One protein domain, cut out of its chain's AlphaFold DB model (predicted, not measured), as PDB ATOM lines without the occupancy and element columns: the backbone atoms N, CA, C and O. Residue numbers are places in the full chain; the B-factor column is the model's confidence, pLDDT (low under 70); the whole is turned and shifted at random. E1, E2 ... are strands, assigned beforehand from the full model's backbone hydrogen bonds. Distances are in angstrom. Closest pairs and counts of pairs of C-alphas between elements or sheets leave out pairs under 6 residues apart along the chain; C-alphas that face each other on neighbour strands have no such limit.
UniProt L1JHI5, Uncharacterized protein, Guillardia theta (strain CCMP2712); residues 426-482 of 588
ATOM      1  N   SER A 426     120.754 123.537 107.610       82.12
ATOM      2  CA  SER A 426     121.157 123.964 106.265       82.12
ATOM      3  C   SER A 426     121.015 122.804 105.283       82.12
ATOM      4  O   SER A 426     121.536 121.714 105.530       82.12
ATOM      5  N   CYS A 427     120.331 123.031 104.165       81.38
ATOM      6  CA  CYS A 427     120.199 122.006 103.139       81.38
ATOM      7  C   CYS A 427     121.522 121.827 102.365       81.38
ATOM      8  O   CYS A 427     122.261 122.800 102.173       81.38
ATOM      9  N   PRO A 428     121.847 120.603 101.902       80.81
ATOM     10  CA  PRO A 428     123.003 120.364 101.041       80.81
ATOM     11  C   PRO A 428     122.979 121.212  99.763       80.81
ATOM     12  O   PRO A 428     121.923 121.515  99.211       80.81
ATOM     13  N   ILE A 429     124.167 121.561  99.264       75.38
ATOM     14  CA  ILE A 429     124.352 122.415  98.084       75.38
ATOM     15  C   ILE A 429     123.626 121.803  96.865       75.38
ATOM     16  O   ILE A 429     124.036 120.762  96.360       75.38
ATOM     17  N   GLY A 430     122.555 122.464  96.404       74.00
ATOM     18  CA  GLY A 430     121.675 122.010  95.309       74.00
ATOM     19  C   GLY A 430     120.255 121.597  95.726       74.00
ATOM     20  O   GLY A 430     119.403 121.403  94.857       74.00
ATOM     21  N   LEU A 431     119.984 121.505  97.033       84.00
ATOM     22  CA  LEU A 431     118.678 121.160  97.607       84.00
ATOM     23  C   LEU A 431     118.136 122.324  98.455       84.00
ATOM     24  O   LEU A 431     118.874 122.852  99.280       84.00
ATOM     25  N   SER A 432     116.870 122.712  98.307       84.00
ATOM     26  CA  SER A 432     116.179 123.689  99.171       84.00
ATOM     27  C   SER A 432     115.199 123.018 100.126       84.00
ATOM     28  O   SER A 432     114.785 121.888  99.898       84.00
ATOM     29  N   SER A 433     114.728 123.733 101.146       83.12
ATOM     30  CA  SER A 433     113.512 123.335 101.864       83.12
ATOM     31  C   SER A 433     112.288 123.294 100.922       83.12
ATOM     32  O   SER A 433     112.325 123.896  99.840       83.12
ATOM     33  N   PRO A 434     111.153 122.700 101.345       74.19
ATOM     34  CA  PRO A 434     109.886 122.785 100.609       74.19
ATOM     35  C   PRO A 434     109.315 124.214 100.541       74.19
ATOM     36  O   PRO A 434     108.471 124.504  99.701       74.19
ATOM     37  N   SER A 435     109.794 125.117 101.407       70.56
ATOM     38  CA  SER A 435     109.544 126.566 101.355       70.56
ATOM     39  C   SER A 435     110.539 127.334 100.465       70.56
ATOM     40  O   SER A 435     110.495 128.557 100.408       70.56
ATOM     41  N   GLY A 436     111.435 126.636  99.759       68.75
ATOM     42  CA  GLY A 436     112.375 127.206  98.789       68.75
ATOM     43  C   GLY A 436     113.675 127.770  99.374       68.75
ATOM     44  O   GLY A 436     114.556 128.141  98.600       68.75
ATOM     45  N   HIS A 437     113.840 127.805 100.700       76.81
ATOM     46  CA  HIS A 437     115.003 128.390 101.378       76.81
ATOM     47  C   HIS A 437     116.220 127.451 101.427       76.81
ATOM     48  O   HIS A 437     116.107 126.234 101.293       76.81
ATOM     49  N   ALA A 438     117.399 128.014 101.708       75.06
ATOM     50  CA  ALA A 438     118.644 127.262 101.908       75.06
ATOM     51  C   ALA A 438     118.737 126.513 103.264       75.06
ATOM     52  O   ALA A 438     119.722 125.820 103.519       75.06
ATOM     53  N   SER A 439     117.732 126.629 104.141       76.06
ATOM     54  CA  SER A 439     117.636 125.852 105.385       76.06
ATOM     55  C   SER A 439     116.211 125.356 105.628       76.06
ATOM     56  O   SER A 439     115.241 126.008 105.236       76.06
ATOM     57  N   SER A 440     116.088 124.193 106.267       77.25
ATOM     58  CA  SER A 440     114.814 123.572 106.627       77.25
ATOM     59  C   SER A 440     114.560 123.671 108.141       77.25
ATOM     60  O   SER A 440     115.471 123.400 108.929       77.25
ATOM     61  N   PRO A 441     113.329 124.004 108.579       65.25
ATOM     62  CA  PRO A 441     112.912 123.881 109.978       65.25
ATOM     63  C   PRO A 441     112.603 122.425 110.385       65.25
ATOM     64  O   PRO A 441     112.285 122.163 111.548       65.25
ATOM     65  N   ALA A 442     112.637 121.482 109.436       64.81
ATOM     66  CA  ALA A 442     112.426 120.064 109.695       64.81
ATOM     67  C   ALA A 442     113.669 119.412 110.324       64.81
ATOM     68  O   ALA A 442     114.803 119.832 110.107       64.81
ATOM     69  N   SER A 443     113.453 118.356 111.108       63.47
ATOM     70  CA  SER A 443     114.490 117.672 111.891       63.47
ATOM     71  C   SER A 443     115.314 116.653 111.089       63.47
ATOM     72  O   SER A 443     115.832 115.700 111.669       63.47
ATOM     73  N   SER A 444     115.399 116.800 109.764       73.56
ATOM     74  CA  SER A 444     116.115 115.880 108.877       73.56
ATOM     75  C   SER A 444     116.622 116.583 107.609       73.56
ATOM     76  O   SER A 444     115.863 117.316 106.975       73.56
ATOM     77  N   PRO A 445     117.859 116.306 107.151       71.69
ATOM     78  CA  PRO A 445     118.319 116.697 105.815       71.69
ATOM     79  C   PRO A 445     117.529 116.052 104.662       71.69
ATOM     80  O   PRO A 445     117.667 116.483 103.520       71.69
ATOM     81  N   ALA A 446     116.724 115.016 104.935       78.19
ATOM     82  CA  ALA A 446     115.924 114.317 103.925       78.19
ATOM     83  C   ALA A 446     114.772 115.164 103.353       78.19
ATOM     84  O   ALA A 446     114.305 114.884 102.254       78.19
ATOM     85  N   ASP A 447     114.342 116.211 104.065       84.75
ATOM     86  CA  ASP A 447     113.250 117.097 103.641       84.75
ATOM     87  C   ASP A 447     113.704 118.181 102.639       84.75
ATOM     88  O   ASP A 447     112.925 119.062 102.276       84.75
ATOM     89  N   CYS A 448     114.965 118.146 102.195       87.81
ATOM     90  CA  CYS A 448     115.521 119.098 101.236       87.81
ATOM     91  C   CYS A 448     115.332 118.611  99.781       87.81
ATOM     92  O   CYS A 448     115.939 117.632  99.347       87.81
ATOM     93  N   THR A 449     114.516 119.318  98.999       89.62
ATOM     94  CA  THR A 449     114.172 119.020  97.599       89.62
ATOM     95  C   THR A 449     115.132 119.662  96.597       89.62
ATOM     96  O   THR A 449     115.529 120.810  96.757       89.62
ATOM     97  N   VAL A 450     115.451 118.954  95.511       89.94
ATOM     98  CA  VAL A 450     116.287 119.449  94.399       89.94
ATOM     99  C   VAL A 450     115.679 120.706  93.751       89.94
ATOM    100  O   VAL A 450     114.484 120.708  93.454       89.94
ATOM    101  N   CYS A 451     116.481 121.745  93.463       87.62
ATOM    102  CA  CYS A 451     115.989 122.913  92.714       87.62
ATOM    103  C   CYS A 451     115.416 122.502  91.341       87.62
ATOM    104  O   CYS A 451     116.039 121.745  90.589       87.62
ATOM    105  N   ALA A 452     114.228 123.022  91.014       85.69
ATOM    106  CA  ALA A 452     113.524 122.741  89.764       85.69
ATOM    107  C   ALA A 452     114.290 123.248  88.523       85.69
ATOM    108  O   ALA A 452     115.112 124.160  88.612       85.69
ATOM    109  N   ARG A 453     114.000 122.676  87.345       83.44
ATOM    110  CA  ARG A 453     114.679 123.044  86.089       83.44
ATOM    111  C   ARG A 453     114.514 124.541  85.796       83.44
ATOM    112  O   ARG A 453     113.401 125.059  85.850       83.44
ATOM    113  N   GLY A 454     115.610 125.224  85.473       83.56
ATOM    114  CA  GLY A 454     115.634 126.683  85.296       83.56
ATOM    115  C   GLY A 454     115.779 127.494  86.594       83.56
ATOM    116  O   GLY A 454     115.626 128.713  86.554       83.56
ATOM    117  N   PHE A 455     116.093 126.853  87.725       87.94
ATOM    118  CA  PHE A 455     116.438 127.505  88.994       87.94
ATOM    119  C   PHE A 455     117.806 127.016  89.488       87.94
ATOM    120  O   PHE A 455     118.139 125.843  89.344       87.94
ATOM    121  N   TYR A 456     118.591 127.899  90.105       87.62
ATOM    122  CA  TYR A 456     119.881 127.575  90.726       87.62
ATOM    123  C   TYR A 456     119.832 127.810  92.234       87.62
ATOM    124  O   TYR A 456     119.152 128.723  92.706       87.62
ATOM    125  N   MET A 457     120.587 127.023  93.003       85.69
ATOM    126  CA  MET A 457     120.713 127.281  94.437       85.69
ATOM    127  C   MET A 457     121.553 128.541  94.715       85.69
ATOM    128  O   MET A 457     122.640 128.719  94.171       85.69
ATOM    129  N   SER A 458     121.055 129.394  95.606       86.12
ATOM    130  CA  SER A 458     121.710 130.583  96.154       86.12
ATOM    131  C   SER A 458     121.612 130.577  97.684       86.12
ATOM    132  O   SER A 458     120.791 129.866  98.256       86.12
ATOM    133  N   ALA A 459     122.382 131.414  98.381       79.44
ATOM    134  CA  ALA A 459     122.361 131.492  99.851       79.44
ATOM    135  C   ALA A 459     120.978 131.840 100.457       79.44
ATOM    136  O   ALA A 459     120.750 131.613 101.642       79.44
ATOM    137  N   VAL A 460     120.054 132.373  99.648       83.38
ATOM    138  CA  VAL A 460     118.660 132.676 100.024       83.38
ATOM    139  C   VAL A 460     117.645 131.592  99.625       83.38
ATOM    140  O   VAL A 460     116.511 131.634 100.099       83.38
ATOM    141  N   GLY A 461     118.026 130.615  98.793       88.12
ATOM    142  CA  GLY A 461     117.121 129.606  98.235       88.12
ATOM    143  C   GLY A 461     117.325 129.332  96.741       88.12
ATOM    144  O   GLY A 461     118.259 129.856  96.130       88.12
ATOM    145  N   CYS A 462     116.437 128.535  96.137       89.56
ATOM    146  CA  CYS A 462     116.421 128.323  94.683       89.56
ATOM    147  C   CYS A 462     115.960 129.606  93.966       89.56
ATOM    148  O   CYS A 462     114.773 129.935  93.968       89.56
ATOM    149  N   LEU A 463     116.884 130.328  93.332       89.75
ATOM    150  CA  LEU A 463     116.580 131.517  92.535       89.75
ATOM    151  C   LEU A 463     116.350 131.139  91.072       89.75
ATOM    152  O   LEU A 463     117.026 130.266  90.530       89.75
ATOM    153  N   GLN A 464     115.406 131.815  90.418       89.69
ATOM    154  CA  GLN A 464     115.168 131.629  88.990       89.69
ATOM    155  C   GLN A 464     116.407 132.063  88.198       89.69
ATOM    156  O   GLN A 464     116.976 133.130  88.443       89.69
ATOM    157  N   CYS A 465     116.828 131.240  87.241       84.75
ATOM    158  CA  CYS A 465     117.931 131.570  86.353       84.75
ATOM    159  C   CYS A 465     117.588 132.831  85.508       84.75
ATOM    160  O   CYS A 465     116.455 132.942  85.024       84.75
ATOM    161  N   PRO A 466     118.513 133.804  85.332       83.62
ATOM    162  CA  PRO A 466     118.202 135.098  84.705       83.62
ATOM    163  C   PRO A 466     117.616 134.976  83.290       83.62
ATOM    164  O   PRO A 466     118.122 134.198  82.490       83.62
ATOM    165  N   ASN A 467     116.571 135.751  82.978       64.50
ATOM    166  CA  ASN A 467     115.773 135.687  81.739       64.50
ATOM    167  C   ASN A 467     116.476 135.062  80.509       64.50
ATOM    168  O   ASN A 467     117.471 135.591  80.022       64.50
ATOM    169  N   GLN A 468     115.868 133.998  79.958       55.84
ATOM    170  CA  GLN A 468     116.331 133.201  78.798       55.84
ATOM    171  C   GLN A 468     117.440 132.153  79.077       55.84
ATOM    172  O   GLN A 468     118.084 131.678  78.147       55.84
ATOM    173  N   THR A 469     117.647 131.712  80.324       58.66
ATOM    174  CA  THR A 469     118.648 130.680  80.703       58.66
ATOM    175  C   THR A 469     118.001 129.354  81.166       58.66
ATOM    176  O   THR A 469     118.074 128.959  82.327       58.66
ATOM    177  N   THR A 470     117.301 128.646  80.267       54.09
ATOM    178  CA  THR A 470     116.441 127.494  80.633       54.09
ATOM    179  C   THR A 470     117.141 126.130  80.792       54.09
ATOM    180  O   THR A 470     116.500 125.191  81.259       54.09
ATOM    181  N   THR A 471     118.433 125.989  80.463       56.44
ATOM    182  CA  THR A 471     119.193 124.712  80.519       56.44
ATOM    183  C   THR A 471     119.858 124.406  81.863       56.44
ATOM    184  O   THR A 471     120.718 123.532  81.944       56.44
ATOM    185  N   ASN A 472     119.456 125.074  82.945       58.28
ATOM    186  CA  ASN A 472     119.800 124.588  84.279       58.28
ATOM    187  C   ASN A 472     118.975 123.323  84.583       58.28
ATOM    188  O   ASN A 472     117.798 123.409  84.945       58.28
ATOM    189  N   ASP A 473     119.590 122.157  84.379       68.81
ATOM    190  CA  ASP A 473     119.037 120.853  84.742       68.81
ATOM    191  C   ASP A 473     118.909 120.690  86.262       68.81
ATOM    192  O   ASP A 473     119.745 121.165  87.025       68.81
ATOM    193  N   THR A 474     117.854 120.001  86.706       70.75
ATOM    194  CA  THR A 474     117.485 119.877  88.127       70.75
ATOM    195  C   THR A 474     118.671 119.524  89.024       70.75
ATOM    196  O   THR A 474     119.226 118.429  88.916       70.75
ATOM    197  N   GLY A 475     119.011 120.434  89.941       65.44
ATOM    198  CA  GLY A 475     120.035 120.231  90.970       65.44
ATOM    199  C   GLY A 475     121.382 120.905  90.733       65.44
ATOM    200  O   GLY A 475     122.307 120.658  91.507       65.44
ATOM    201  N   LYS A 476     121.531 121.770  89.721       75.88
ATOM    202  CA  LYS A 476     122.724 122.626  89.631       75.88
ATOM    203  C   LYS A 476     122.738 123.726  90.695       75.88
ATOM    204  O   LYS A 476     121.713 124.140  91.241       75.88
ATOM    205  N   THR A 477     123.941 124.203  90.997       74.44
ATOM    206  CA  THR A 477     124.245 124.827  92.291       74.44
ATOM    207  C   THR A 477     124.866 126.217  92.177       74.44
ATOM    208  O   THR A 477     125.151 126.845  93.194       74.44
ATOM    209  N   SER A 478     125.057 126.713  90.952       77.88
ATOM    210  CA  SER A 478     125.612 128.032  90.667       77.88
ATOM    211  C   SER A 478     124.818 128.755  89.582       77.88
ATOM    212  O   SER A 478     124.296 128.141  88.654       77.88
ATOM    213  N   ILE A 479     124.819 130.089  89.633       77.75
ATOM    214  CA  ILE A 479     124.352 130.934  88.522       77.75
ATOM    215  C   ILE A 479     125.160 130.688  87.233       77.75
ATOM    216  O   ILE A 479     124.674 130.942  86.139       77.75
ATOM    217  N   LEU A 480     126.380 130.145  87.343       72.88
ATOM    218  CA  LEU A 480     127.207 129.750  86.197       72.88
ATOM    219  C   LEU A 480     126.655 128.523  85.450       72.88
ATOM    220  O   LEU A 480     126.963 128.346  84.274       72.88
ATOM    221  N   ASP A 481     125.827 127.695  86.099       72.75
ATOM    222  CA  ASP A 481     125.120 126.584  85.448       72.75
ATOM    223  C   ASP A 481     123.844 127.041  84.714       72.75
ATOM    224  O   ASP A 481     123.330 126.308  83.865       72.75
ATOM    225  N   CYS A 482     123.346 128.256  84.990       70.44
ATOM    226  CA  CYS A 482     122.285 128.918  84.224       70.44
ATOM    227  C   CYS A 482     122.811 129.352  82.845       70.44
ATOM    228  O   CYS A 482     122.966 130.535  82.541       70.44
TER     229      CYS A 482
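What this domain is: This is residues 426 to 482 of the 588 residues of an uncharacterized protein of Guillardia theta (strain CCMP2712) (UniProt L1JHI5). Little regular structure is present: an elongated rod of loops with one small strand hairpin, E1 and E2, in its midst. Residues 426 to 454 wind through one end, where 431 to 432 pair antiparallel with 449 to 450; residues 465 to 482 loop out to the other end and fold back. The printed part has 57 residues, with no named helix and two strands, E1 then E2, in one antiparallel sheet. The class is all strand, with 8 residues in named elements; the whole is compact, radius of gyration of the C-alphas 10.7 A, spanning 36 by 16 by 15 A.

Where its parts are: E1, residues 455 to 458, begins at C-alpha (116.438, 127.505, 88.994) and is 9.4 A long. E2, residues 461 to 464, is 9.7 A long and ends at C-alpha (115.168, 131.629, 88.990).

How they stand to each other: E1 and E2 form a hairpin with a tight link, antiparallel at 141 degrees. C-alphas 455 and 464 face each other at 4.3 A. N 463 and O 456, 2.8 A apart, are within hydrogen-bond range.

The domain as a whole: The farthest C-alphas, of Ser 443 and Gln 468, are 36.6 A apart. The printed part has no cut. Mean pLDDT of the printed part is 76.9, with residues 436, 441 to 443, 467 to 473 and 475 under 70.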